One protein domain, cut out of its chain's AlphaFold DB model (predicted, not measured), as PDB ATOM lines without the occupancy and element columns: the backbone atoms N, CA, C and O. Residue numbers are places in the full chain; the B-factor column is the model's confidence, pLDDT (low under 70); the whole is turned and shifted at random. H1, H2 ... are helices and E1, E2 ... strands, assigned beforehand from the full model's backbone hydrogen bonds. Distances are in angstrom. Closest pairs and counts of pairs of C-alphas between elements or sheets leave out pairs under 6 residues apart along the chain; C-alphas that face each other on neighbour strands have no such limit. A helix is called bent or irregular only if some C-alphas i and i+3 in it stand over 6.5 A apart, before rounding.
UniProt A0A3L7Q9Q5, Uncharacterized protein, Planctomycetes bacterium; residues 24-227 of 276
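What this domain is: This is residues 24 to 227 of the 276 residues of an uncharacterized protein of Planctomycetes bacterium (UniProt A0A3L7Q9Q5). A strongly twisted seven-stranded sheet, curled like part of a barrel with E1, E11, E10 and E7 facing E9 and E6, makes one end of the body, and a less curled four-stranded sheet, E2, E5, E4 and E3, with H2, H3b and H4 over one face makes the other. The long bent helix H3 runs along one side of the body, its arm H3b reaching from H5, on the curled sheet, to H2, while H4 packs on both sheets. The printed part has 204 residues with five named helices and eleven named strands, in the order E1 E2 H1 H2 E3 E4 E5 E6 H3 H4 H5 E7 E8 E9 E10 E11, and its class is mixed, helices and strands. The larger sheet, E1 E11 E10 E7 E8 E9 E6, is mixed, and the smaller, E2 E5 E4 E3, is antiparallel. The whole is compact, with a radius of gyration of the C-alphas of 17.6 A, yet only just elongated, spanning 54 by 36 by 29 A.

Where its parts are: The larger sheet holds E1, residues 26 to 30, from C-alpha 26 at (234.594, 269.399, 413.640); E6, 96 to 101; E7, 172 to 176; E8, 179 to 186, 20.4 A long; E9, 192 to 197; E10, 202 to 207; and E11, 222 to 226, ending at C-alpha 226, (234.977, 255.539, 411.734). The smaller holds E2, 40 to 45; E3, 68 to 71; E4, 75 to 82, 22.2 A; and E5, 85 to 92, 22.8 A. H1 is residues 46 to 49, H2 53 to 65, 18.6 A, and H5 167 to 171. H3, residues 107 to 145, was assigned as one helix by its hydrogen bonds but is bent, with C-alphas 115 and 118 7.7 A apart; its arms are H3a, 107 to 115, 12.5 A, and H3b, 118 to 145, 40.2 A, ending at C-alpha 145, (268.293, 252.706, 450.267). H4, residues 152 to 164, 17.7 A, is irregular, with C-alphas 154 and 157 7.2 A apart.

How they stand to each other: The larger sheet is a folded sheet, bent back on itself into two leaves, with E8 as the hinge. E1 and E11 are parallel, with N 29 and O 224 2.9 A apart. E7, E8 and E9 form a meander, each strand the antiparallel neighbour of the one before; N 174 and O 181 are 2.8 A apart, as are N 184 and O 193. With E10, antiparallel to E7, they make a Greek key, the first strand neighbouring the fourth; N 175 and O 204 are 2.7 A apart. E3, E4 and E5 form another meander, with N 70 and O 77 2.8 A apart and N 80 and O 87 2.8 A apart. H2, H3b and H4 on one face of the smaller sheet make two layers. H4 runs across its strands, 86 degrees to E3 on the local plane, at a height over the sheet of 8.4 A. On the larger sheet, H4 comes closest to E8 at the C-alphas of Met 164 and Met 185, 4.9 A. H3b and H4 form a helical hairpin; they touch through residues 124 to 135 alone of H3b, closest at the C-alphas of Leu 128 and Leu 159, 5.1 A, at a steep tilt of 38 degrees, opposite ways. H3b also touches H2 with residues 136 to 143 alone, about perpendicular at 74 degrees; the C-alphas of Ala 58 and Ala 140 are closest, 5.1 A. H1 only grazes the smaller sheet with residues 46 to 49. H3a and H4 are apart. Every O i to N i+4 pair is within hydrogen-bond range in H2, H3a and H3b; H4 has 4 of 9, with 4 of 10 O i to N i+3 pairs, H5 has 0 of 1, with 1 of 2, and H1 is too short for an O i to N i+4 pair.

The domain as a whole: The C-alphas farthest apart are those of Val 24 and Ser 145, 55.1 A. The printed part has no cut. The link E10 to E11, residues 208 to 221, is long. The mean pLDDT of the printed part is 92.7; residues 36 to 38 and 210 to 214 are under 70.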
ATOM      1  N   VAL A  24     235.702 275.863 411.762       75.31
ATOM      2  CA  VAL A  24     234.982 274.688 412.262       75.31
ATOM      3  C   VAL A  24     236.007 273.608 412.567       75.31
ATOM      4  O   VAL A  24     236.661 273.088 411.663       75.31
ATOM      5  N   TYR A  25     236.135 273.244 413.840       84.69
ATOM      6  CA  TYR A  25     237.079 272.214 414.295       84.69
ATOM      7  C   TYR A  25     236.416 270.848 414.471       84.69
ATOM      8  O   TYR A  25     236.819 270.035 415.306       84.69
ATOM      9  N   GLN A  26     235.388 270.614 413.658       87.81
ATOM     10  CA  GLN A  26     234.594 269.399 413.640       87.81
ATOM     11  C   GLN A  26     234.746 268.666 412.317       87.81
ATOM     12  O   GLN A  26     234.925 269.282 411.265       87.81
ATOM     13  N   GLY A  27     234.636 267.343 412.349       90.19
ATOM     14  CA  GLY A  27     234.657 266.561 411.121       90.19
ATOM     15  C   GLY A  27     234.523 265.067 411.338       90.19
ATOM     16  O   GLY A  27     234.407 264.586 412.463       90.19
ATOM     17  N   GLN A  28     234.535 264.343 410.223       94.81
ATOM     18  CA  GLN A  28     234.563 262.888 410.194       94.81
ATOM     19  C   GLN A  28     235.843 262.438 409.502       94.81
ATOM     20  O   GLN A  28     236.188 262.969 408.446       94.81
ATOM     21  N   LEU A  29     236.530 261.466 410.089       96.50
ATOM     22  CA  LEU A  29     237.718 260.844 409.520       96.50
ATOM     23  C   LEU A  29     237.580 259.324 409.543       96.50
ATOM     24  O   LEU A  29     236.842 258.752 410.347       96.50
ATOM     25  N   ILE A  30     238.332 258.674 408.662       96.69
ATOM     26  CA  ILE A  30     238.489 257.224 408.670       96.69
ATOM     27  C   ILE A  30     239.772 256.907 409.440       96.69
ATOM     28  O   ILE A  30     240.836 257.442 409.128       96.69
ATOM     29  N   GLY A  31     239.649 256.075 410.471       96.56
ATOM     30  CA  GLY A  31     240.780 255.517 411.202       96.56
ATOM     31  C   GLY A  31     241.267 254.231 410.547       96.56
ATOM     32  O   GLY A  31     240.480 253.468 409.988       96.56
ATOM     33  N   GLU A  32     242.564 253.973 410.642       95.75
ATOM     34  CA  GLU A  32     243.194 252.774 410.095       95.75
ATOM     35  C   GLU A  32     243.702 251.898 411.240       95.75
ATOM     36  O   GLU A  32     244.478 252.362 412.079       95.75
ATOM     37  N   ARG A  33     243.276 250.629 411.277       93.62
ATOM     38  CA  ARG A  33     243.865 249.635 412.179       93.62
ATOM     39  C   ARG A  33     245.297 249.365 411.749       93.62
ATOM     40  O   ARG A  33     245.568 249.115 410.576       93.62
ATOM     41  N   VAL A  34     246.202 249.406 412.711       90.06
ATOM     42  CA  VAL A  34     247.609 249.103 412.511       90.06
ATOM     43  C   VAL A  34     247.896 247.839 413.294       90.06
ATOM     44  O   VAL A  34     247.732 247.813 414.513       90.06
ATOM     45  N   THR A  35     248.338 246.788 412.606       80.75
ATOM     46  CA  THR A  35     248.888 245.622 413.295       80.75
ATOM     47  C   THR A  35     250.046 246.106 414.163       80.75
ATOM     48  O   THR A  35     250.920 246.791 413.626       80.75
ATOM     49  N   PRO A  36     250.078 245.794 415.472       65.56
ATOM     50  CA  PRO A  36     251.190 246.150 416.344       65.56
ATOM     51  C   PRO A  36     252.502 245.622 415.758       65.56
ATOM     52  O   PRO A  36     252.824 244.442 415.865       65.56
ATOM     53  N   GLY A  37     253.220 246.488 415.049       60.06
ATOM     54  CA  GLY A  37     254.321 246.060 414.195       60.06
ATOM     55  C   GLY A  37     255.610 245.792 414.955       60.06
ATOM     56  O   GLY A  37     256.469 245.106 414.419       60.06
ATOM     57  N   GLN A  38     255.757 246.329 416.170       66.31
ATOM     58  CA  GLN A  38     256.913 246.176 417.058       66.31
ATOM     59  C   GLN A  38     256.697 246.993 418.342       66.31
ATOM     60  O   GLN A  38     255.866 247.903 418.380       66.31
ATOM     61  N   GLU A  39     257.477 246.679 419.379       83.38
ATOM     62  CA  GLU A  39     257.682 247.561 420.534       83.38
ATOM     63  C   GLU A  39     258.244 248.907 420.043       83.38
ATOM     64  O   GLU A  39     259.215 248.943 419.284       83.38
ATOM     65  N   VAL A  40     257.639 250.019 420.464       88.50
ATOM     66  CA  VAL A  40     258.141 251.365 420.163       88.50
ATOM     67  C   VAL A  40     258.965 251.846 421.347       88.50
ATOM     68  O   VAL A  40     258.521 251.735 422.488       88.50
ATOM     69  N   ALA A  41     260.149 252.401 421.081       93.00
ATOM     70  CA  ALA A  41     261.050 252.914 422.107       93.00
ATOM     71  C   ALA A  41     261.438 254.373 421.840       93.00
ATOM     72  O   ALA A  41     261.750 254.749 420.708       93.00
ATOM     73  N   VAL A  42     261.467 255.187 422.895       95.50
ATOM     74  CA  VAL A  42     261.958 256.573 422.865       95.50
ATOM     75  C   VAL A  42     262.919 256.826 424.020       95.50
ATOM     76  O   VAL A  42     262.815 256.213 425.081       95.50
ATOM     77  N   ILE A  43     263.855 257.755 423.816       97.50
ATOM     78  CA  ILE A  43     264.818 258.167 424.840       97.50
ATOM     79  C   ILE A  43     264.509 259.599 425.274       97.50
ATOM     80  O   ILE A  43     264.611 260.533 424.474       97.50
ATOM     81  N   VAL A  44     264.191 259.781 426.557       97.62
ATOM     82  CA  VAL A  44     264.132 261.098 427.202       97.62
ATOM     83  C   VAL A  44     265.533 261.429 427.703       97.62
ATOM     84  O   VAL A  44     266.033 260.824 428.652       97.62
ATOM     85  N   ARG A  45     266.208 262.350 427.013       98.00
ATOM     86  CA  ARG A  45     267.645 262.582 427.187       98.00
ATOM     87  C   ARG A  45     267.985 263.214 428.531       98.00
ATOM     88  O   ARG A  45     267.305 264.140 428.971       98.00
ATOM     89  N   TRP A  46     269.112 262.815 429.115       97.56
ATOM     90  CA  TRP A  46     269.567 263.354 430.402       97.56
ATOM     91  C   TRP A  46     269.716 264.874 430.436       97.56
ATOM     92  O   TRP A  46     269.354 265.505 431.427       97.56
ATOM     93  N   ASP A  47     270.199 265.473 429.349       96.06
ATOM     94  CA  ASP A  47     270.388 266.921 429.268       96.06
ATOM     95  C   ASP A  47     269.061 267.692 429.234       96.06
ATOM     96  O   ASP A  47     268.985 268.805 429.745       96.06
ATOM     97  N   THR A  48     267.999 267.082 428.698       95.62
ATOM     98  CA  THR A  48     266.644 267.651 428.749       95.62
ATOM     99  C   THR A  48     265.996 267.513 430.125       95.62
ATOM    100  O   THR A  48     265.201 268.367 430.507       95.62
ATOM    101  N   ILE A  49     266.358 266.468 430.880       96.50
ATOM    102  CA  ILE A  49     265.852 266.220 432.238       96.50
ATOM    103  C   ILE A  49     266.572 267.121 433.259       96.50
ATOM    104  O   ILE A  49     265.965 267.547 434.239       96.50
ATOM    105  N   GLY A  50     267.852 267.436 433.030       94.44
ATOM    106  CA  GLY A  50     268.643 268.305 433.908       94.44
ATOM    107  C   GLY A  50     269.225 267.594 435.134       94.44
ATOM    108  O   GLY A  50     269.390 268.212 436.183       94.44
ATOM    109  N   THR A  51     269.523 266.298 435.026       93.94
ATOM    110  CA  THR A  51     270.161 265.501 436.092       93.94
ATOM    111  C   THR A  51     271.683 265.558 436.015       93.94
ATOM    112  O   THR A  51     272.244 265.483 434.923       93.94
ATOM    113  N   ASP A  52     272.366 265.604 437.159       96.62
ATOM    114  CA  ASP A  52     273.827 265.509 437.232       96.62
ATOM    115  C   ASP A  52     274.337 264.070 436.960       96.62
ATOM    116  O   ASP A  52     273.568 263.111 437.087       96.62
ATOM    117  N   PRO A  53     275.623 263.879 436.600       97.06
ATOM    118  CA  PRO A  53     276.165 262.560 436.256       97.06
ATOM    119  C   PRO A  53     276.070 261.505 437.368       97.06
ATOM    120  O   PRO A  53     275.916 260.322 437.068       97.06
ATOM    121  N   GLN A  54     276.145 261.903 438.644       96.88
ATOM    122  CA  GLN A  54     276.041 260.963 439.763       96.88
ATOM    123  C   GLN A  54     274.608 260.434 439.878       96.88
ATOM    124  O   GLN A  54     274.406 259.224 440.003       96.88
ATOM    125  N   THR A  55     273.615 261.319 439.757       97.25
ATOM    126  CA  THR A  55     272.201 260.929 439.683       97.25
ATOM    127  C   THR A  55     271.942 260.025 438.475       97.25
ATOM    128  O   THR A  55     271.303 258.986 438.626       97.25
ATOM    129  N   GLN A  56     272.466 260.362 437.292       97.75
ATOM    130  CA  GLN A  56     272.300 259.541 436.081       97.75
ATOM    131  C   GLN A  56     272.822 258.113 436.287       97.75
ATOM    132  O   GLN A  56     272.114 257.151 435.988       97.75
ATOM    133  N   GLN A  57     274.026 257.965 436.847       97.94
ATOM    134  CA  GLN A  57     274.620 256.656 437.109       97.94
ATOM    135  C   GLN A  57     273.779 255.836 438.099       97.94
ATOM    136  O   GLN A  57     273.488 254.670 437.837       97.94
ATOM    137  N   ALA A  58     273.318 256.453 439.192       97.69
ATOM    138  CA  ALA A  58     272.456 255.785 440.166       97.69
ATOM    139  C   ALA A  58     271.135 255.305 439.541       97.69
ATOM    140  O   ALA A  58     270.671 254.205 439.837       97.69
ATOM    141  N   VAL A  59     270.544 256.102 438.646       97.88
ATOM    142  CA  VAL A  59     269.309 255.760 437.925       97.88
ATOM    143  C   VAL A  59     269.531 254.610 436.935       97.88
ATOM    144  O   VAL A  59     268.703 253.700 436.867       97.88
ATOM    145  N   ILE A  60     270.650 254.609 436.201       97.94
ATOM    146  CA  ILE A  60     271.031 253.514 435.293       97.94
ATOM    147  C   ILE A  60     271.189 252.204 436.069       97.94
ATOM    148  O   ILE A  60     270.614 251.185 435.688       97.94
ATOM    149  N   GLU A  61     271.913 252.226 437.186       97.19
ATOM    150  CA  GLU A  61     272.084 251.045 438.037       97.19
ATOM    151  C   GLU A  61     270.769 250.576 438.664       97.19
ATOM    152  O   GLU A  61     270.537 249.371 438.797       97.19
ATOM    153  N   TYR A  62     269.901 251.516 439.043       97.38
ATOM    154  CA  TYR A  62     268.592 251.204 439.596       97.38
ATOM    155  C   TYR A  62     267.739 250.428 438.591       97.38
ATOM    156  O   TYR A  62     267.347 249.287 438.855       97.38
ATOM    157  N   PHE A  63     267.494 251.011 437.415       96.69
ATOM    158  CA  PHE A  63     266.641 250.395 436.399       96.69
ATOM    159  C   PHE A  63     267.287 249.181 435.727       96.69
ATOM    160  O   PHE A  63     266.566 248.283 435.299       96.69
ATOM    161  N   GLY A  64     268.622 249.091 435.705       93.81
ATOM    162  CA  GLY A  64     269.333 247.891 435.260       93.81
ATOM    163  C   GLY A  64     269.065 246.666 436.142       93.81
ATOM    164  O   GLY A  64     269.112 245.538 435.659       93.81
ATOM    165  N   ARG A  65     268.741 246.874 437.425       93.69
ATOM    166  CA  ARG A  65     268.362 245.802 438.364       93.69
ATOM    167  C   ARG A  65     266.850 245.635 438.499       93.69
ATOM    168  O   ARG A  65     266.384 244.549 438.827       93.69
ATOM    169  N   ARG A  66     266.094 246.717 438.305       92.19
ATOM    170  CA  ARG A  66     264.653 246.802 438.576       92.19
ATOM    171  C   ARG A  66     263.950 247.558 437.443       92.19
ATOM    172  O   ARG A  66     263.626 248.734 437.620       92.19
ATOM    173  N   PRO A  67     263.717 246.929 436.278       86.25
ATOM    174  CA  PRO A  67     262.965 247.573 435.209       86.25
ATOM    175  C   PRO A  67     261.553 247.904 435.706       86.25
ATOM    176  O   PRO A  67     260.872 247.054 436.286       86.25
ATOM    177  N   ALA A  68     261.109 249.142 435.494       90.94
ATOM    178  CA  ALA A  68     259.757 249.535 435.860       90.94
ATOM    179  C   ALA A  68     258.800 249.107 434.751       90.94
ATOM    180  O   ALA A  68     258.893 249.593 433.627       90.94
ATOM    181  N   VAL A  69     257.881 248.201 435.073       92.62
ATOM    182  CA  VAL A  69     256.909 247.650 434.127       92.62
ATOM    183  C   VAL A  69     255.500 248.012 434.586       92.62
ATOM    184  O   VAL A  69     255.135 247.795 435.740       92.62
ATOM    185  N   MET A  70     254.711 248.582 433.681       91.69
ATOM    186  CA  MET A  70     253.310 248.936 433.884       91.69
ATOM    187  C   MET A  70     252.477 248.213 432.831       91.69
ATOM    188  O   MET A  70     252.652 248.444 431.639       91.69
ATOM    189  N   ILE A  71     251.576 247.339 433.272       90.44
ATOM    190  CA  ILE A  71     250.744 246.515 432.389       90.44
ATOM    191  C   ILE A  71     249.276 246.785 432.703       90.44
ATOM    192  O   ILE A  71     248.872 246.812 433.867       90.44
ATOM    193  N   ASN A  72     248.475 246.958 431.659       87.12
ATOM    194  CA  ASN A  72     247.022 246.885 431.718       87.12
ATOM    195  C   ASN A  72     246.496 246.104 430.498       87.12
ATOM    196  O   ASN A  72     247.274 245.612 429.685       87.12
ATOM    197  N   SER A  73     245.174 245.963 430.367       85.75
ATOM    198  CA  SER A  73     244.569 245.210 429.255       85.75
ATOM    199  C   SER A  73     244.837 245.816 427.872       85.75
ATOM    200  O   SER A  73     244.742 245.110 426.870       85.75
ATOM    201  N   LEU A  74     245.164 247.110 427.806       88.06
ATOM    202  CA  LEU A  74     245.364 247.842 426.560       88.06
ATOM    203  C   LEU A  74     246.833 247.922 426.151       88.06
ATOM    204  O   LEU A  74     247.112 248.023 424.961       88.06
ATOM    205  N   MET A  75     247.767 247.917 427.103       90.69
ATOM    206  CA  MET A  75     249.190 248.111 426.831       90.69
ATOM    207  C   MET A  75     250.113 247.586 427.925       90.69
ATOM    208  O   MET A  75     249.770 247.549 429.109       90.69
ATOM    209  N   GLU A  76     251.343 247.310 427.507       92.69
ATOM    210  CA  GLU A  76     252.512 247.219 428.367       92.69
ATOM    211  C   GLU A  76     253.442 248.409 428.103       92.69
ATOM    212  O   GLU A  76     253.765 248.744 426.963       92.69
ATOM    213  N   MET A  77     253.892 249.040 429.180       94.06
ATOM    214  CA  MET A  77     254.859 250.124 429.161       94.06
ATOM    215  C   MET A  77     256.026 249.784 430.075       94.06
ATOM    216  O   MET A  77     255.829 249.363 431.216       94.06
ATOM    217  N   ARG A  78     257.247 250.015 429.595       95.38
ATOM    218  CA  ARG A  78     258.467 249.808 430.376       95.38
ATOM    219  C   ARG A  78     259.264 251.096 430.459       95.38
ATOM    220  O   ARG A  78     259.401 251.806 429.466       95.38
ATOM    221  N   ILE A  79     259.794 251.374 431.643       95.88
ATOM    222  CA  ILE A  79     260.732 252.462 431.889       95.88
ATOM    223  C   ILE A  79     262.057 251.841 432.318       95.88
ATOM    224  O   ILE A  79     262.139 251.130 433.325       95.88
ATOM    225  N   GLY A  80     263.082 252.114 431.522       96.50
ATOM    226  CA  GLY A  80     264.470 251.775 431.782       96.50
ATOM    227  C   GLY A  80     265.354 253.016 431.772       96.50
ATOM    228  O   GLY A  80     264.892 254.147 431.604       96.50
ATOM    229  N   ALA A  81     266.656 252.802 431.920       97.00
ATOM    230  CA  ALA A  81     267.651 253.854 431.791       97.00
ATOM    231  C   ALA A  81     268.856 253.347 431.001       97.00
ATOM    232  O   ALA A  81     269.351 252.243 431.218       97.00
ATOM    233  N   LEU A  82     269.317 254.185 430.080       96.62
ATOM    234  CA  LEU A  82     270.477 253.971 429.227       96.62
ATOM    235  C   LEU A  82     271.464 255.130 429.424       96.62
ATOM    236  O   LEU A  82     271.077 256.193 429.915       96.62
ATOM    237  N   PRO A  83     272.725 255.009 428.968       96.12
ATOM    238  CA  PRO A  83     273.684 256.114 429.034       96.12
ATOM    239  C   PRO A  83     273.191 257.421 428.387       96.12
ATOM    240  O   PRO A  83     273.635 258.495 428.776       96.12
ATOM    241  N   GLY A  84     272.266 257.349 427.423       96.31
ATOM    242  CA  GLY A  84     271.702 258.522 426.748       96.31
ATOM    243  C   GLY A  84     270.465 259.148 427.406       96.31
ATOM    244  O   GLY A  84     270.118 260.275 427.048       96.31
ATOM    245  N   GLY A  85     269.779 258.458 428.321       97.81
ATOM    246  CA  GLY A  85     268.511 258.934 428.876       97.81
ATOM    247  C   GLY A  85     267.659 257.850 429.531       97.81
ATOM    248  O   GLY A  85     268.036 256.676 429.566       97.81
ATOM    249  N   LEU A  86     266.467 258.241 429.983       97.88
ATOM    250  CA  LEU A  86     265.410 257.284 430.305       97.88
ATOM    251  C   LEU A  86     264.895 256.669 429.006       97.88
ATOM    252  O   LEU A  86     264.519 257.394 428.083       97.88
ATOM    253  N   GLU A  87     264.871 255.346 428.941       97.50
ATOM    254  CA  GLU A  87     264.279 254.613 427.829       97.50
ATOM    255  C   GLU A  87     262.829 254.287 428.182       97.50
ATOM    256  O   GLU A  87     262.562 253.631 429.190       97.50
ATOM    257  N   ILE A  88     261.893 254.745 427.358       96.56
ATOM    258  CA  ILE A  88     260.474 254.428 427.485       96.56
ATOM    259  C   ILE A  88     260.115 253.496 426.341       96.56
ATOM    260  O   ILE A  88     260.313 253.843 425.177       96.56
ATOM    261  N   ARG A  89     259.587 252.321 426.673       95.19
ATOM    262  CA  ARG A  89     259.110 251.332 425.709       95.19
ATOM    263  C   ARG A  89     257.616 251.138 425.848       95.19
ATOM    264  O   ARG A  89     257.083 251.155 426.958       95.19
ATOM    265  N   PHE A  90     256.965 250.913 424.723       91.56
ATOM    266  CA  PHE A  90     255.528 250.745 424.618       91.56
ATOM    267  C   PHE A  90     255.206 249.579 423.690       91.56
ATOM    268  O   PHE A  90     255.746 249.487 422.587       91.56
ATOM    269  N   SER A  91     254.296 248.717 424.131       90.62
ATOM    270  CA  SER A  91     253.733 247.636 423.330       90.62
ATOM    271  C   SER A  91     252.211 247.599 423.502       90.62
ATOM    272  O   SER A  91     251.735 247.590 424.643       90.62
ATOM    273  N   PRO A  92     251.432 247.559 422.407       89.69
ATOM    274  CA  PRO A  92     249.998 247.292 422.474       89.69
ATOM    275  C   PRO A  92     249.691 245.959 423.171       89.69
ATOM    276  O   PRO A  92     250.398 244.970 422.985       89.69
ATOM    277  N   GLY A  93     248.636 245.946 423.981       87.75
ATOM    278  CA  GLY A  93     248.096 244.757 424.632       87.75
ATOM    279  C   GLY A  93     247.168 243.969 423.706       87.75
ATOM    280  O   GLY A  93     246.768 244.444 422.648       87.75
ATOM    281  N   GLN A  94     246.798 242.755 424.117       85.69
ATOM    282  CA  GLN A  94     246.000 241.839 423.287       85.69
ATOM    283  C   GLN A  94     244.518 242.224 423.172       85.69
ATOM    284  O   GLN A  94     243.828 241.716 422.299       85.69
ATOM    285  N   SER A  95     244.008 243.082 424.061       88.69
ATOM    286  CA  SER A  95     242.589 243.474 424.097       88.69
ATOM    287  C   SER A  95     242.343 244.873 423.524       88.69
ATOM    288  O   SER A  95     241.354 245.520 423.881       88.69
ATOM    289  N   ALA A  96     243.257 245.366 422.689       90.81
ATOM    290  CA  ALA A  96     243.178 246.692 422.104       90.81
ATOM    291  C   ALA A  96     243.527 246.683 420.616       90.81
ATOM    292  O   ALA A  96     244.511 246.076 420.196       90.81
ATOM    293  N   ASP A  97     242.762 247.457 419.855       92.50
ATOM    294  CA  ASP A  97     243.111 247.852 418.501       92.50
ATOM    295  C   ASP A  97     243.974 249.118 418.555       92.50
ATOM    296  O   ASP A  97     243.582 250.132 419.144       92.50
ATOM    297  N   LEU A  98     245.133 249.091 417.893       94.31
ATOM    298  CA  LEU A  98     245.896 250.304 417.616       94.31
ATOM    299  C   LEU A  98     245.328 250.960 416.355       94.31
ATOM    300  O   LEU A  98     245.487 250.446 415.249       94.31
ATOM    301  N   VAL A  99     244.673 252.107 416.515       96.00
ATOM    302  CA  VAL A  99     244.083 252.861 415.403       96.00
ATOM    303  C   VAL A  99     244.871 254.140 415.174       96.00
ATOM    304  O   VAL A  99     245.029 254.943 416.096       96.00
ATOM    305  N   ARG A 100     245.331 254.357 413.938       96.62
ATOM    306  CA  ARG A 100     245.938 255.623 413.513       96.62
ATOM    307  C   ARG A 100     244.939 256.505 412.772       96.62
ATOM    308  O   ARG A 100     244.099 256.013 412.021       96.62
ATOM    309  N   VAL A 101     245.052 257.815 412.958       97.81
ATOM    310  CA  VAL A 101     244.190 258.833 412.344       97.81
ATOM    311  C   VAL A 101     245.047 260.002 411.870       97.81
ATOM    312  O   VAL A 101     245.938 260.449 412.590       97.81
ATOM    313  N   ASN A 102     244.753 260.533 410.681       97.50
ATOM    314  CA  ASN A 102     245.389 261.746 410.173       97.50
ATOM    315  C   ASN A 102     244.482 262.973 410.383       97.50
ATOM    316  O   ASN A 102     243.619 263.242 409.539       97.50
ATOM    317  N   PRO A 103     244.678 263.761 411.458       95.62
ATOM    318  CA  PRO A 103     243.850 264.935 411.730       95.62
ATOM    319  C   PRO A 103     244.018 266.046 410.681       95.62
ATOM    320  O   PRO A 103     243.155 266.914 410.554       95.62
ATOM    321  N   HIS A 104     245.101 266.038 409.893       95.50
ATOM    322  CA  HIS A 104     245.386 267.087 408.909       95.50
ATOM    323  C   HIS A 104     244.568 266.962 407.620       95.50
ATOM    324  O   HIS A 104     244.655 267.848 406.766       95.50
ATOM    325  N   GLN A 105     243.762 265.904 407.478       94.81
ATOM    326  CA  GLN A 105     242.733 265.828 406.435       94.81
ATOM    327  C   GLN A 105     241.642 266.898 406.637       94.81
ATOM    328  O   GLN A 105     241.030 267.342 405.667       94.81
ATOM    329  N   ILE A 106     241.449 267.382 407.872       93.81
ATOM    330  CA  ILE A 106     240.608 268.546 408.168       93.81
ATOM    331  C   ILE A 106     241.485 269.803 408.104       93.81
ATOM    332  O   ILE A 106     242.367 270.018 408.939       93.81
ATOM    333  N   LEU A 107     241.248 270.653 407.099       92.69
ATOM    334  CA  LEU A 107     242.123 271.791 406.782       92.69
ATOM    335  C   LEU A 107     242.281 272.792 407.930       92.69
ATOM    336  O   LEU A 107     243.375 273.318 408.124       92.69
ATOM    337  N   ASP A 108     241.219 273.070 408.683       91.69
ATOM    338  CA  ASP A 108     241.288 274.038 409.779       91.69
ATOM    339  C   ASP A 108     242.057 273.482 410.982       91.69
ATOM    340  O   ASP A 108     242.845 274.211 411.583       91.69
ATOM    341  N   ILE A 109     241.968 272.173 411.245       92.44
ATOM    342  CA  ILE A 109     242.821 271.500 412.237       92.44
ATOM    343  C   ILE A 109     244.281 271.512 411.784       92.44
ATOM    344  O   ILE A 109     245.168 271.806 412.581       92.44
ATOM    345  N   LYS A 110     244.553 271.263 410.496       94.50
ATOM    346  CA  LYS A 110     245.913 271.373 409.949       94.50
ATOM    347  C   LYS A 110     246.498 272.771 410.165       94.50
ATOM    348  O   LYS A 110     247.639 272.888 410.606       94.50
ATOM    349  N   LYS A 111     245.737 273.829 409.857       93.75
ATOM    350  CA  LYS A 111     246.172 275.224 410.056       93.75
ATOM    351  C   LYS A 111     246.420 275.530 411.529       93.75
ATOM    352  O   LYS A 111     247.465 276.088 411.843       93.75
ATOM    353  N   LEU A 112     245.492 275.138 412.401       91.69
ATOM    354  CA  LEU A 112     245.622 275.327 413.843       91.69
ATOM    355  C   LEU A 112     246.880 274.629 414.369       91.69
ATOM    356  O   LEU A 112     247.692 275.251 415.044       91.69
ATOM    357  N   ASN A 113     247.097 273.371 413.982       92.88
ATOM    358  CA  ASN A 113     248.285 272.624 414.379       92.88
ATOM    359  C   ASN A 113     249.576 273.311 413.904       92.88
ATOM    360  O   ASN A 113     250.524 273.432 414.668       92.88
ATOM    361  N   LEU A 114     249.622 273.826 412.671       93.81
ATOM    362  CA  LEU A 114     250.792 274.567 412.176       93.81
ATOM    363  C   LEU A 114     251.080 275.850 412.972       93.81
ATOM    364  O   LEU A 114     252.237 276.255 413.056       93.81
ATOM    365  N   GLN A 115     250.050 276.490 413.523       94.69
ATOM    366  CA  GLN A 115     250.178 277.723 414.303       94.69
ATOM    367  C   GLN A 115     250.596 277.445 415.750       94.69
ATOM    368  O   GLN A 115     251.472 278.128 416.276       94.69
ATOM    369  N   GLU A 116     250.007 276.423 416.371       94.62
ATOM    370  CA  GLU A 116     250.061 276.234 417.823       94.62
ATOM    371  C   GLU A 116     250.966 275.075 418.277       94.62
ATOM    372  O   GLU A 116     251.370 275.031 419.443       94.62
ATOM    373  N   ALA A 117     251.357 274.154 417.382       92.75
ATOM    374  CA  ALA A 117     252.051 272.913 417.759       92.75
ATOM    375  C   ALA A 117     253.314 273.130 418.599       92.75
ATOM    376  O   ALA A 117     253.602 272.325 419.480       92.75
ATOM    377  N   ALA A 118     254.077 274.198 418.347       94.38
ATOM    378  CA  ALA A 118     255.282 274.492 419.120       94.38
ATOM    379  C   ALA A 118     254.962 274.868 420.577       94.38
ATOM    380  O   ALA A 118     255.655 274.418 421.489       94.38
ATOM    381  N   GLY A 119     253.908 275.660 420.800       94.12
ATOM    382  CA  GLY A 119     253.455 276.036 422.141       94.12
ATOM    383  C   GLY A 119     252.901 274.834 422.901       94.12
ATOM    384  O   GLY A 119     253.274 274.593 424.048       94.12
ATOM    385  N   TRP A 120     252.088 274.024 422.228       93.62
ATOM    386  CA  TRP A 120     251.556 272.771 422.764       93.62
ATOM    387  C   TRP A 120     252.651 271.764 423.129       93.62
ATOM    388  O   TRP A 120     252.675 271.223 424.235       93.62
ATOM    389  N   ASP A 121     253.629 271.564 422.242       95.31
ATOM    390  CA  ASP A 121     254.762 270.675 422.505       95.31
ATOM    391  C   ASP A 121     255.641 271.191 423.655       95.31
ATOM    392  O   ASP A 121     256.217 270.399 424.400       95.31
ATOM    393  N   GLN A 122     255.724 272.510 423.850       95.25
ATOM    394  CA  GLN A 122     256.436 273.088 424.986       95.25
ATOM    395  C   GLN A 122     255.739 272.795 426.323       95.25
ATOM    396  O   GLN A 122     256.424 272.505 427.310       95.25
ATOM    397  N   LEU A 123     254.401 272.821 426.369       93.12
ATOM    398  CA  LEU A 123     253.635 272.419 427.556       93.12
ATOM    399  C   LEU A 123     253.896 270.948 427.894       93.12
ATOM    400  O   LEU A 123     254.310 270.641 429.014       93.12
ATOM    401  N   ARG A 124     253.785 270.067 426.892       94.81
ATOM    402  CA  ARG A 124     254.116 268.642 427.020       94.81
ATOM    403  C   ARG A 124     255.532 268.427 427.555       94.81
ATOM    404  O   ARG A 124     255.715 267.685 428.511       94.81
ATOM    405  N   LYS A 125     256.542 269.075 426.957       96.44
ATOM    406  CA  LYS A 125     257.952 268.963 427.383       96.44
ATOM    407  C   LYS A 125     258.155 269.398 428.828       96.44
ATOM    408  O   LYS A 125     258.945 268.787 429.537       96.44
ATOM    409  N   THR A 126     257.457 270.447 429.253       94.88
ATOM    410  CA  THR A 126     257.557 270.962 430.622       94.88
ATOM    411  C   THR A 126     257.047 269.929 431.626       94.88
ATOM    412  O   THR A 126     257.761 269.615 432.577       94.88
ATOM    413  N   GLU A 127     255.867 269.345 431.388       94.44
ATOM    414  CA  GLU A 127     255.325 268.275 432.237       94.44
ATOM    415  C   GLU A 127     256.212 267.018 432.189       94.44
ATOM    416  O   GLU A 127     256.626 266.513 433.232       94.44
ATOM    417  N   LEU A 128     256.574 266.566 430.983       96.88
ATOM    418  CA  LEU A 128     257.431 265.401 430.758       96.88
ATOM    419  C   LEU A 128     258.746 265.498 431.539       96.88
ATOM    420  O   LEU A 128     259.104 264.574 432.269       96.88
ATOM    421  N   ASN A 129     259.460 266.618 431.408       97.25
ATOM    422  CA  ASN A 129     260.759 266.798 432.051       97.25
ATOM    423  C   ASN A 129     260.626 266.925 433.574       97.25
ATOM    424  O   ASN A 129     261.480 266.413 434.298       97.25
ATOM    425  N   ALA A 130     259.550 267.545 434.075       96.31
ATOM    426  CA  ALA A 130     259.287 267.626 435.509       96.31
ATOM    427  C   ALA A 130     259.084 266.231 436.128       96.31
ATOM    428  O   ALA A 130     259.731 265.898 437.126       96.31
ATOM    429  N   PHE A 131     258.256 265.387 435.502       97.44
ATOM    430  CA  PHE A 131     258.023 264.016 435.965       97.44
ATOM    431  C   PHE A 131     259.238 263.105 435.757       97.44
ATOM    432  O   PHE A 131     259.514 262.264 436.614       97.44
ATOM    433  N   ALA A 132     260.003 263.289 434.677       98.06
ATOM    434  CA  ALA A 132     261.270 262.589 434.478       98.06
ATOM    435  C   ALA A 132     262.274 262.922 435.593       98.06
ATOM    436  O   ALA A 132     262.847 262.018 436.198       98.06
ATOM    437  N   ALA A 133     262.443 264.204 435.928       97.94
ATOM    438  CA  ALA A 133     263.345 264.638 436.994       97.94
ATOM    439  C   ALA A 133     262.883 264.157 438.380       97.94
ATOM    440  O   ALA A 133     263.706 263.826 439.238       97.94
ATOM    441  N   GLU A 134     261.572 264.100 438.625       97.50
ATOM    442  CA  GLU A 134     261.020 263.490 439.835       97.50
ATOM    443  C   GLU A 134     261.320 261.988 439.907       97.50
ATOM    444  O   GLU A 134     261.787 261.520 440.948       97.50
ATOM    445  N   LEU A 135     261.102 261.238 438.821       97.69
ATOM    446  CA  LEU A 135     261.411 259.809 438.776       97.69
ATOM    447  C   LEU A 135     262.904 259.552 438.992       97.69
ATOM    448  O   LEU A 135     263.253 258.676 439.777       97.69
ATOM    449  N   CYS A 136     263.783 260.331 438.356       97.81
ATOM    450  CA  CYS A 136     265.228 260.200 438.534       97.81
ATOM    451  C   CYS A 136     265.643 260.386 439.998       97.81
ATOM    452  O   CYS A 136     266.420 259.589 440.518       97.81
ATOM    453  N   ARG A 137     265.089 261.390 440.691       97.25
ATOM    454  CA  ARG A 137     265.349 261.594 442.127       97.25
ATOM    455  C   ARG A 137     264.839 260.425 442.968       97.25
ATOM    456  O   ARG A 137     265.559 259.954 443.844       97.25
ATOM    457  N   ALA A 138     263.629 259.941 442.689       96.94
ATOM    458  CA  ALA A 138     263.053 258.802 443.400       96.94
ATOM    459  C   ALA A 138     263.882 257.523 443.193       96.94
ATOM    460  O   ALA A 138     264.187 256.832 444.159       96.94
ATOM    461  N   ALA A 139     264.299 257.239 441.957       97.31
ATOM    462  CA  ALA A 139     265.121 256.082 441.615       97.31
ATOM    463  C   ALA A 139     266.530 256.169 442.219       97.31
ATOM    464  O   ALA A 139     267.005 255.190 442.788       97.31
ATOM    465  N   ALA A 140     267.179 257.336 442.179       97.06
ATOM    466  CA  ALA A 140     268.482 257.535 442.818       97.06
ATOM    467  C   ALA A 140     268.408 257.360 444.346       97.06
ATOM    468  O   ALA A 140     269.270 256.716 444.939       97.06
ATOM    469  N   GLN A 141     267.350 257.862 444.992       96.44
ATOM    470  CA  GLN A 141     267.130 257.632 446.422       96.44
ATOM    471  C   GLN A 141     266.865 256.150 446.723       96.44
ATOM    472  O   GLN A 141     267.434 255.591 447.661       96.44
ATOM    473  N   ALA A 142     266.034 255.498 445.911       96.19
ATOM    474  CA  ALA A 142     265.712 254.083 446.046       96.19
ATOM    475  C   ALA A 142     266.944 253.184 445.837       96.19
ATOM    476  O   ALA A 142     267.082 252.168 446.515       96.19
ATOM    477  N   GLN A 143     267.873 253.588 444.966       96.38
ATOM    478  CA  GLN A 143     269.170 252.939 444.770       96.38
ATOM    479  C   GLN A 143     270.027 252.972 446.041       96.38
ATOM    480  O   GLN A 143     270.585 251.943 446.417       96.38
ATOM    481  N   LEU A 144     270.113 254.128 446.709       93.44
ATOM    482  CA  LEU A 144     270.897 254.302 447.940       93.44
ATOM    483  C   LEU A 144     270.326 253.512 449.120       93.44
ATOM    484  O   LEU A 144     271.075 253.039 449.971       93.44
ATOM    485  N   SER A 145     269.002 253.390 449.181       94.44
ATOM    486  CA  SER A 145     268.293 252.706 450.267       94.44
ATOM    487  C   SER A 145     267.968 251.235 449.962       94.44
ATOM    488  O   SER A 145     267.394 250.564 450.811       94.44
ATOM    489  N   ASP A 146     268.319 250.746 448.769       93.50
ATOM    490  CA  ASP A 146     267.985 249.419 448.231       93.50
ATOM    491  C   ASP A 146     266.492 249.039 448.319       93.50
ATOM    492  O   ASP A 146     266.117 247.901 448.595       93.50
ATOM    493  N   VAL A 147     265.619 250.011 448.049       94.44
ATOM    494  CA  VAL A 147     264.157 249.837 448.051       94.44
ATOM    495  C   VAL A 147     263.568 249.979 446.646       94.44
ATOM    496  O   VAL A 147     264.243 250.364 445.691       94.44
ATOM    497  N   ALA A 148     262.287 249.646 446.488       92.94
ATOM    498  CA  ALA A 148     261.552 249.925 445.260       92.94
ATOM    499  C   ALA A 148     261.107 251.400 445.204       92.94
ATOM    500  O   ALA A 148     260.826 252.005 446.236       92.94
ATOM    501  N   VAL A 149     261.005 251.974 444.001       93.75
ATOM    502  CA  VAL A 149     260.332 253.260 443.793       93.75
ATOM    503  C   VAL A 149     258.842 253.043 444.008       93.75
ATOM    504  O   VAL A 149     258.204 252.258 443.303       93.75
ATOM    505  N   GLU A 150     258.277 253.746 444.980       91.06
ATOM    506  CA  GLU A 150     256.846 253.697 445.247       91.06
ATOM    507  C   GLU A 150     256.050 254.484 444.198       91.06
ATOM    508  O   GLU A 150     256.504 255.481 443.631       91.06
ATOM    509  N   GLY A 151     254.823 254.029 443.938       90.69
ATOM    510  CA  GLY A 151     253.882 254.765 443.096       90.69
ATOM    511  C   GLY A 151     254.261 254.843 441.616       90.69
ATOM    512  O   GLY A 151     253.805 255.766 440.950       90.69
ATOM    513  N   LEU A 152     255.035 253.891 441.074       90.50
ATOM    514  CA  LEU A 152     255.404 253.844 439.647       90.50
ATOM    515  C   LEU A 152     254.249 254.131 438.657       90.50
ATOM    516  O   LEU A 152     254.476 254.898 437.720       90.50
ATOM    517  N   PRO A 153     253.007 253.633 438.860       91.38
ATOM    518  CA  PRO A 153     251.889 253.930 437.960       91.38
ATOM    519  C   PRO A 153     251.606 255.424 437.742       91.38
ATOM    520  O   PRO A 153     251.100 255.798 436.684       91.38
ATOM    521  N   ARG A 154     251.973 256.305 438.688       92.94
ATOM    522  CA  ARG A 154     251.768 257.760 438.558       92.94
ATOM    523  C   ARG A 154     252.586 258.391 437.429       92.94
ATOM    524  O   ARG A 154     252.227 259.460 436.953       92.94
ATOM    525  N   TYR A 155     253.652 257.727 436.980       94.31
ATOM    526  CA  TYR A 155     254.490 258.179 435.869       94.31
ATOM    527  C   TYR A 155     253.976 257.711 434.498       94.31
ATOM    528  O   TYR A 155     254.442 258.209 433.475       94.31
ATOM    529  N   GLY A 156     253.001 256.795 434.448       92.81
ATOM    530  CA  GLY A 156     252.551 256.164 433.204       92.81
ATOM    531  C   GLY A 156     252.105 257.166 432.136       92.81
ATOM    532  O   GLY A 156     252.639 257.175 431.031       92.81
ATOM    533  N   ARG A 157     251.169 258.063 432.462       92.06
ATOM    534  CA  ARG A 157     250.737 259.119 431.530       92.06
ATOM    535  C   ARG A 157     251.751 260.271 431.413       92.06
ATOM    536  O   ARG A 157     252.199 260.523 430.296       92.06
ATOM    537  N   PRO A 158     252.137 260.961 432.508       93.81
ATOM    538  CA  PRO A 158     252.878 262.217 432.402       93.81
ATOM    539  C   PRO A 158     254.334 262.058 431.940       93.81
ATOM    540  O   PRO A 158     254.905 263.010 431.414       93.81
ATOM    541  N   LEU A 159     254.922 260.869 432.101       95.00
ATOM    542  CA  LEU A 159     256.235 260.529 431.555       95.00
ATOM    543  C   LEU A 159     256.104 259.551 430.389       95.00
ATOM    544  O   LEU A 159     256.554 259.847 429.290       95.00
ATOM    545  N   GLY A 160     255.467 258.404 430.615       94.50
ATOM    546  CA  GLY A 160     255.432 257.325 429.637       94.50
ATOM    547  C   GLY A 160     254.738 257.692 428.325       94.50
ATOM    548  O   GLY A 160     255.375 257.730 427.278       94.50
ATOM    549  N   ILE A 161     253.443 258.012 428.375       94.44
ATOM    550  CA  ILE A 161     252.672 258.405 427.184       94.44
ATOM    551  C   ILE A 161     253.178 259.732 426.612       94.44
ATOM    552  O   ILE A 161     253.403 259.847 425.409       94.44
ATOM    553  N   ASN A 162     253.421 260.726 427.470       95.62
ATOM    554  CA  ASN A 162     253.892 262.045 427.043       95.62
ATOM    555  C   ASN A 162     255.251 262.014 426.315       95.62
ATOM    556  O   ASN A 162     255.552 262.944 425.562       95.62
ATOM    557  N   ALA A 163     256.081 260.984 426.518       96.75
ATOM    558  CA  ALA A 163     257.328 260.802 425.775       96.75
ATOM    559  C   ALA A 163     257.106 260.365 424.314       96.75
ATOM    560  O   ALA A 163     257.968 260.617 423.473       96.75
ATOM    561  N   MET A 164     255.962 259.743 424.013       95.75
ATOM    562  CA  MET A 164     255.635 259.135 422.713       95.75
ATOM    563  C   MET A 164     254.817 260.055 421.797       95.75
ATOM    564  O   MET A 164     254.653 259.771 420.610       95.75
ATOM    565  N   VAL A 165     254.281 261.148 422.340       96.38
ATOM    566  CA  VAL A 165     253.445 262.120 421.622       96.38
ATOM    567  C   VAL A 165     254.151 263.466 421.463       96.38
ATOM    568  O   VAL A 165     255.207 263.715 422.054       96.38
ATOM    569  N   ARG A 166     253.563 264.358 420.662       96.00
ATOM    570  CA  ARG A 166     254.045 265.726 420.445       96.00
ATOM    571  C   ARG A 166     252.926 266.702 420.819       96.00
ATOM    572  O   ARG A 166     252.180 266.440 421.761       96.00
ATOM    573  N   GLY A 167     252.853 267.851 420.151       93.44
ATOM    574  CA  GLY A 167     251.939 268.932 420.511       93.44
ATOM    575  C   GLY A 167     250.473 268.503 420.511       93.44
ATOM    576  O   GLY A 167     249.826 268.561 421.551       93.44
ATOM    577  N   LEU A 168     249.941 268.057 419.371       95.75
ATOM    578  CA  LEU A 168     248.510 267.762 419.272       95.75
ATOM    579  C   LEU A 168     248.130 266.507 420.064       95.75
ATOM    580  O   LEU A 168     247.151 266.539 420.805       95.75
ATOM    581  N   GLY A 169     248.911 265.428 419.959       96.56
ATOM    582  CA  GLY A 169     248.651 264.167 420.654       96.56
ATOM    583  C   GLY A 169     248.600 264.319 422.174       96.56
ATOM    584  O   GLY A 169     247.798 263.665 422.830       96.56
ATOM    585  N   TYR A 170     249.382 265.237 422.737       95.44
ATOM    586  CA  TYR A 170     249.344 265.556 424.163       95.44
ATOM    587  C   TYR A 170     247.994 266.126 424.642       95.44
ATOM    588  O   TYR A 170     247.584 265.885 425.784       95.44
ATOM    589  N   HIS A 171     247.304 266.864 423.770       94.56
ATOM    590  CA  HIS A 171     246.077 267.593 424.091       94.56
ATOM    591  C   HIS A 171     244.793 266.863 423.714       94.56
ATOM    592  O   HIS A 171     243.714 267.383 423.994       94.56
ATOM    593  N   VAL A 172     244.873 265.682 423.101       95.62
ATOM    594  CA  VAL A 172     243.687 264.958 422.637       95.62
ATOM    595  C   VAL A 172     243.607 263.541 423.176       95.62
ATOM    596  O   VAL A 172     244.601 262.891 423.501       95.62
ATOM    597  N   GLU A 173     242.382 263.043 423.234       96.38
ATOM    598  CA  GLU A 173     242.068 261.672 423.608       96.38
ATOM    599  C   GLU A 173     240.913 261.143 422.761       96.38
ATOM    600  O   GLU A 173     240.047 261.897 422.314       96.38
ATOM    601  N   ALA A 174     240.913 259.834 422.541       97.25
ATOM    602  CA  ALA A 174     239.789 259.127 421.966       97.25
ATOM    603  C   ALA A 174     238.746 258.849 423.055       97.25
ATOM    604  O   ALA A 174     239.076 258.487 424.182       97.25
ATOM    605  N   VAL A 175     237.473 258.992 422.713       96.94
ATOM    606  CA  VAL A 175     236.334 258.715 423.581       96.94
ATOM    607  C   VAL A 175     235.487 257.636 422.925       96.94
ATOM    608  O   VAL A 175     234.901 257.852 421.864       96.94
ATOM    609  N   HIS A 176     235.416 256.477 423.570       96.12
ATOM    610  CA  HIS A 176     234.603 255.337 423.151       96.12
ATOM    611  C   HIS A 176     233.787 254.861 424.353       96.12
ATOM    612  O   HIS A 176     234.339 254.656 425.430       96.12
ATOM    613  N   ASP A 177     232.461 254.780 424.209       94.56
ATOM    614  CA  ASP A 177     231.531 254.410 425.287       94.56
ATOM    615  C   ASP A 177     231.757 255.164 426.612       94.56
ATOM    616  O   ASP A 177     231.641 254.619 427.707       94.56
ATOM    617  N   ARG A 178     232.049 256.472 426.509       92.62
ATOM    618  CA  ARG A 178     232.370 257.394 427.623       92.62
ATOM    619  C   ARG A 178     233.692 257.107 428.342       92.62
ATOM    620  O   ARG A 178     234.031 257.839 429.271       92.62
ATOM    621  N   ILE A 179     234.445 256.104 427.909       94.50
ATOM    622  CA  ILE A 179     235.804 255.840 428.373       94.50
ATOM    623  C   ILE A 179     236.767 256.668 427.519       94.50
ATOM    624  O   ILE A 179     236.601 256.777 426.302       94.50
ATOM    625  N   ARG A 180     237.745 257.296 428.176       94.31
ATOM    626  CA  ARG A 180     238.770 258.140 427.551       94.31
ATOM    627  C   ARG A 180     240.057 257.339 427.384       94.31
ATOM    628  O   ARG A 180     240.531 256.723 428.338       94.31
ATOM    629  N   TYR A 181     240.623 257.389 426.190       95.06
ATOM    630  CA  TYR A 181     241.837 256.691 425.792       95.06
ATOM    631  C   TYR A 181     242.841 257.735 425.298       95.06
ATOM    632  O   TYR A 181     242.563 258.417 424.308       95.06
ATOM    633  N   PRO A 182     243.988 257.920 425.971       95.06
ATOM    634  CA  PRO A 182     244.951 258.931 425.551       95.06
ATOM    635  C   PRO A 182     245.497 258.617 424.154       95.06
ATOM    636  O   PRO A 182     245.574 257.452 423.754       95.06
ATOM    637  N   CYS A 183     245.927 259.651 423.428       96.06
ATOM    638  CA  CYS A 183     246.821 259.442 422.294       96.06
ATOM    639  C   CYS A 183     248.106 258.789 422.814       96.06
ATOM    640  O   CYS A 183     248.736 259.314 423.733       96.06
ATOM    641  N   VAL A 184     248.469 257.630 422.273       95.00
ATOM    642  CA  VAL A 184     249.616 256.841 422.748       95.00
ATOM    643  C   VAL A 184     250.876 257.087 421.932       95.00
ATOM    644  O   VAL A 184     251.966 256.765 422.392       95.00
ATOM    645  N   MET A 185     250.740 257.652 420.732       95.31
ATOM    646  CA  MET A 185     251.860 258.007 419.868       95.31
ATOM    647  C   MET A 185     251.441 259.092 418.873       95.31
ATOM    648  O   MET A 185     250.310 259.100 418.390       95.31
ATOM    649  N   GLU A 186     252.366 259.994 418.555       96.38
ATOM    650  CA  GLU A 186     252.239 260.946 417.449       96.38
ATOM    651  C   GLU A 186     253.507 260.885 416.596       96.38
ATOM    652  O   GLU A 186     254.609 261.120 417.101       96.38
ATOM    653  N   ASP A 187     253.366 260.555 415.312       94.31
ATOM    654  CA  ASP A 187     254.518 260.451 414.415       94.31
ATOM    655  C   ASP A 187     254.999 261.823 413.900       94.31
ATOM    656  O   ASP A 187     254.530 262.894 414.303       94.31
ATOM    657  N   LYS A 188     256.022 261.819 413.039       92.94
ATOM    658  CA  LYS A 188     256.633 263.060 412.532       92.94
ATOM    659  C   LYS A 188     255.726 263.771 411.533       92.94
ATOM    660  O   LYS A 188     255.796 264.994 411.408       92.94
ATOM    661  N   GLU A 189     254.894 263.004 410.848       94.81
ATOM    662  CA  GLU A 189     253.896 263.423 409.879       94.81
ATOM    663  C   GLU A 189     252.624 263.957 410.567       94.81
ATOM    664  O   GLU A 189     251.819 264.631 409.925       94.81
ATOM    665  N   GLY A 190     252.481 263.736 411.878       95.19
ATOM    666  CA  GLY A 190     251.378 264.214 412.706       95.19
ATOM    667  C   GLY A 190     250.177 263.270 412.739       95.19
ATOM    668  O   GLY A 190     249.077 263.710 413.087       95.19
ATOM    669  N   TRP A 191     250.358 261.997 412.377       97.19
ATOM    670  CA  TRP A 191     249.356 260.970 412.644       97.19
ATOM    671  C   TRP A 191     249.268 260.708 414.135       97.19
ATOM    672  O   TRP A 191     250.277 260.612 414.834       97.19
ATOM    673  N   LEU A 192     248.036 260.553 414.599       97.75
ATOM    674  CA  LEU A 192     247.708 260.260 415.983       97.75
ATOM    675  C   LEU A 192     247.345 258.791 416.105       97.75
ATOM    676  O   LEU A 192     246.592 258.276 415.280       97.75
ATOM    677  N   PHE A 193     247.846 258.137 417.143       96.75
ATOM    678  CA  PHE A 193     247.607 256.726 417.396       96.75
ATOM    679  C   PHE A 193     246.895 256.560 418.732       96.75
ATOM    680  O   PHE A 193     247.315 257.122 419.744       96.75
ATOM    681  N   PHE A 194     245.838 255.756 418.745       96.44
ATOM    682  CA  PHE A 194     245.028 255.486 419.927       96.44
ATOM    683  C   PHE A 194     244.894 253.982 420.129       96.44
ATOM    684  O   PHE A 194     244.665 253.246 419.171       96.44
ATOM    685  N   LEU A 195     245.009 253.543 421.381       94.75
ATOM    686  CA  LEU A 195     244.597 252.205 421.785       94.75
ATOM    687  C   LEU A 195     243.141 252.259 422.224       94.75
ATOM    688  O   LEU A 195     242.832 252.808 423.280       94.75
ATOM    689  N   VAL A 196     242.264 251.697 421.407       95.19
ATOM    690  CA  VAL A 196     240.827 251.593 421.682       95.19
ATOM    691  C   VAL A 196     240.456 250.124 421.901       95.19
ATOM    692  O   VAL A 196     241.244 249.251 421.535       95.19
ATOM    693  N   PRO A 197     239.302 249.812 422.519       93.75
ATOM    694  CA  PRO A 197     238.877 248.428 422.689       93.75
ATOM    695  C   PRO A 197     238.854 247.680 421.358       93.75
ATOM    696  O   PRO A 197     238.494 248.255 420.327       93.75
ATOM    697  N   ASP A 198     239.230 246.406 421.401       91.69
ATOM    698  CA  ASP A 198     239.178 245.524 420.237       91.69
ATOM    699  C   ASP A 198     237.800 245.571 419.549       91.69
ATOM    700  O   ASP A 198     236.746 245.597 420.195       91.69
ATOM    701  N   GLY A 199     237.808 245.652 418.221       91.94
ATOM    702  CA  GLY A 199     236.599 245.717 417.408       91.94
ATOM    703  C   GLY A 199     235.875 247.069 417.429       91.94
ATOM    704  O   GLY A 199     234.813 247.188 416.804       91.94
ATOM    705  N   ALA A 200     236.422 248.109 418.074       94.81
ATOM    706  CA  ALA A 200     235.834 249.446 418.057       94.81
ATOM    707  C   ALA A 200     235.617 249.928 416.611       94.81
ATOM    708  O   ALA A 200     236.541 249.987 415.798       94.81
ATOM    709  N   ARG A 201     234.368 250.263 416.271       96.50
ATOM    710  CA  ARG A 201     233.983 250.741 414.927       96.50
ATOM    711  C   ARG A 201     233.912 252.254 414.831       96.50
ATOM    712  O   ARG A 201     233.968 252.803 413.737       96.50
ATOM    713  N   GLN A 202     233.752 252.909 415.974       97.06
ATOM    714  CA  GLN A 202     233.658 254.352 416.067       97.06
ATOM    715  C   GLN A 202     234.186 254.839 417.410       97.06
ATOM    716  O   GLN A 202     234.024 254.168 418.433       97.06
ATOM    717  N   PHE A 203     234.784 256.019 417.400       97.81
ATOM    718  CA  PHE A 203     235.133 256.778 418.593       97.81
ATOM    719  C   PHE A 203     235.269 258.250 418.220       97.81
ATOM    720  O   PHE A 203     235.353 258.598 417.044       97.81
ATOM    721  N   GLU A 204     235.305 259.118 419.219       97.44
ATOM    722  CA  GLU A 204     235.440 260.555 419.009       97.44
ATOM    723  C   GLU A 204     236.776 261.056 419.550       97.44
ATOM    724  O   GLU A 204     237.125 260.747 420.682       97.44
ATOM    725  N   ILE A 205     237.512 261.856 418.784       97.12
ATOM    726  CA  ILE A 205     238.667 262.591 419.300       97.12
ATOM    727  C   ILE A 205     238.167 263.900 419.905       97.12
ATOM    728  O   ILE A 205     237.526 264.704 419.223       97.12
ATOM    729  N   ARG A 206     238.489 264.113 421.179       94.38
ATOM    730  CA  ARG A 206     238.172 265.328 421.936       94.38
ATOM    731  C   ARG A 206     239.421 265.904 422.583       94.38
ATOM    732  O   ARG A 206     240.445 265.230 422.683       94.38
ATOM    733  N   GLU A 207     239.306 267.141 423.055       92.88
ATOM    734  CA  GLU A 207     240.289 267.692 423.981       92.88
ATOM    735  C   GLU A 207     240.382 266.827 425.245       92.88
ATOM    736  O   GLU A 207     239.372 266.352 425.779       92.88
ATOM    737  N   ARG A 208     241.614 266.642 425.714       90.75
ATOM    738  CA  ARG A 208     241.951 265.946 426.949       90.75
ATOM    739  C   ARG A 208     241.256 266.603 428.143       90.75
ATOM    740  O   ARG A 208     241.535 267.750 428.480       90.75
ATOM    741  N   GLY A 209     240.385 265.850 428.808       79.12
ATOM    742  CA  GLY A 209     239.636 266.314 429.975       79.12
ATOM    743  C   GLY A 209     240.362 266.072 431.297       79.12
ATOM    744  O   GLY A 209     239.914 265.228 432.067       79.12
ATOM    745  N   ASP A 210     241.441 266.809 431.573       68.00
ATOM    746  CA  ASP A 210     242.108 266.789 432.884       68.00
ATOM    747  C   ASP A 210     241.996 268.170 433.557       68.00
ATOM    748  O   ASP A 210     242.447 269.164 432.990       68.00
ATOM    749  N   ASP A 211     241.482 268.226 434.794       50.78
ATOM    750  CA  ASP A 211     241.208 269.465 435.561       50.78
ATOM    751  C   ASP A 211     242.421 270.406 435.733       50.78
ATOM    752  O   ASP A 211     242.267 271.592 436.022       50.78
ATOM    753  N   ALA A 212     243.641 269.889 435.565       55.53
ATOM    754  CA  ALA A 212     244.881 270.652 435.699       55.53
ATOM    755  C   ALA A 212     245.268 271.446 434.436       55.53
ATOM    756  O   ALA A 212     246.125 272.329 434.511       55.53
ATOM    757  N   HIS A 213     244.672 271.144 433.279       62.88
ATOM    758  CA  HIS A 213     245.073 271.731 432.004       62.88
ATOM    759  C   HIS A 213     244.076 272.807 431.584       62.88
ATOM    760  O   HIS A 213     242.879 272.565 431.439       62.88
ATOM    761  N   ARG A 214     244.577 274.025 431.357       69.88
ATOM    762  CA  ARG A 214     243.793 275.057 430.679       69.88
ATOM    763  C   ARG A 214     243.464 274.542 429.280       69.88
ATOM    764  O   ARG A 214     244.387 274.177 428.561       69.88
ATOM    765  N   SER A 215     242.183 274.563 428.912       79.81
ATOM    766  CA  SER A 215     241.744 274.257 427.548       79.81
ATOM    767  C   SER A 215     242.528 275.122 426.553       79.81
ATOM    768  O   SER A 215     242.571 276.352 426.677       79.81
ATOM    769  N   VAL A 216     243.231 274.454 425.641       84.00
ATOM    770  CA  VAL A 216     244.033 275.061 424.570       84.00
ATOM    771  C   VAL A 216     243.396 274.843 423.207       84.00
ATOM    772  O   VAL A 216     243.716 275.571 422.266       84.00
ATOM    773  N   LEU A 217     242.513 273.849 423.092       86.44
ATOM    774  CA  LEU A 217     241.757 273.606 421.880       86.44
ATOM    775  C   LEU A 217     240.485 274.471 421.857       86.44
ATOM    776  O   LEU A 217     239.965 274.879 422.895       86.44
ATOM    777  N   PRO A 218     239.973 274.789 420.661       85.50
ATOM    778  CA  PRO A 218     238.684 275.450 420.505       85.50
ATOM    779  C   PRO A 218     237.551 274.673 421.193       85.50
ATOM    780  O   PRO A 218     237.528 273.444 421.160       85.50
ATOM    781  N   LEU A 219     236.580 275.394 421.772       77.25
ATOM    782  CA  LEU A 219     235.468 274.813 422.548       77.25
ATOM    783  C   LEU A 219     234.629 273.783 421.772       77.25
ATOM    784  O   LEU A 219     233.963 272.948 422.378       77.25
ATOM    785  N   ASP A 220     234.621 273.869 420.447       81.81
ATOM    786  CA  ASP A 220     233.855 273.028 419.535       81.81
ATOM    787  C   ASP A 220     234.689 271.909 418.885       81.81
ATOM    788  O   ASP A 220     234.179 271.233 417.992       81.81
ATOM    789  N   PHE A 221     235.934 271.689 419.323       89.31
ATOM    790  CA  PHE A 221     236.817 270.652 418.787       89.31
ATOM    791  C   PHE A 221     236.255 269.240 419.034       89.31
ATOM    792  O   PHE A 221     236.181 268.768 420.171       89.31
ATOM    793  N   SER A 222     235.867 268.555 417.956       92.25
ATOM    794  CA  SER A 222     235.280 267.210 418.003       92.25
ATOM    795  C   SER A 222     235.426 266.503 416.657       92.25
ATOM    796  O   SER A 222     234.866 266.938 415.651       92.25
ATOM    797  N   ILE A 223     236.155 265.389 416.615       94.94
ATOM    798  CA  ILE A 223     236.356 264.629 415.374       94.94
ATOM    799  C   ILE A 223     235.784 263.231 415.539       94.94
ATOM    800  O   ILE A 223     236.255 262.459 416.369       94.94
ATOM    801  N   GLN A 224     234.800 262.879 414.721       97.00
ATOM    802  CA  GLN A 224     234.241 261.533 414.705       97.00
ATOM    803  C   GLN A 224     235.100 260.619 413.836       97.00
ATOM    804  O   GLN A 224     235.370 260.923 412.673       97.00
ATOM    805  N   ILE A 225     235.521 259.489 414.390       97.69
ATOM    806  CA  ILE A 225     236.349 258.502 413.705       97.69
ATOM    807  C   ILE A 225     235.507 257.275 413.406       97.69
ATOM    808  O   ILE A 225     234.884 256.715 414.303       97.69
ATOM    809  N   THR A 226     235.517 256.839 412.149       97.44
ATOM    810  CA  THR A 226     234.977 255.539 411.734       97.44
ATOM    811  C   THR A 226     236.131 254.593 411.435       97.44
ATOM    812  O   THR A 226     237.038 254.951 410.688       97.44
ATOM    813  N   VAL A 227     236.103 253.385 411.993       95.56
ATOM    814  CA  VAL A 227     237.155 252.376 411.819       95.56
ATOM    815  C   VAL A 227     236.590 251.197 411.017       95.56
ATOM    816  O   VAL A 227     235.724 250.477 411.528       95.56
TER     817      VAL A 227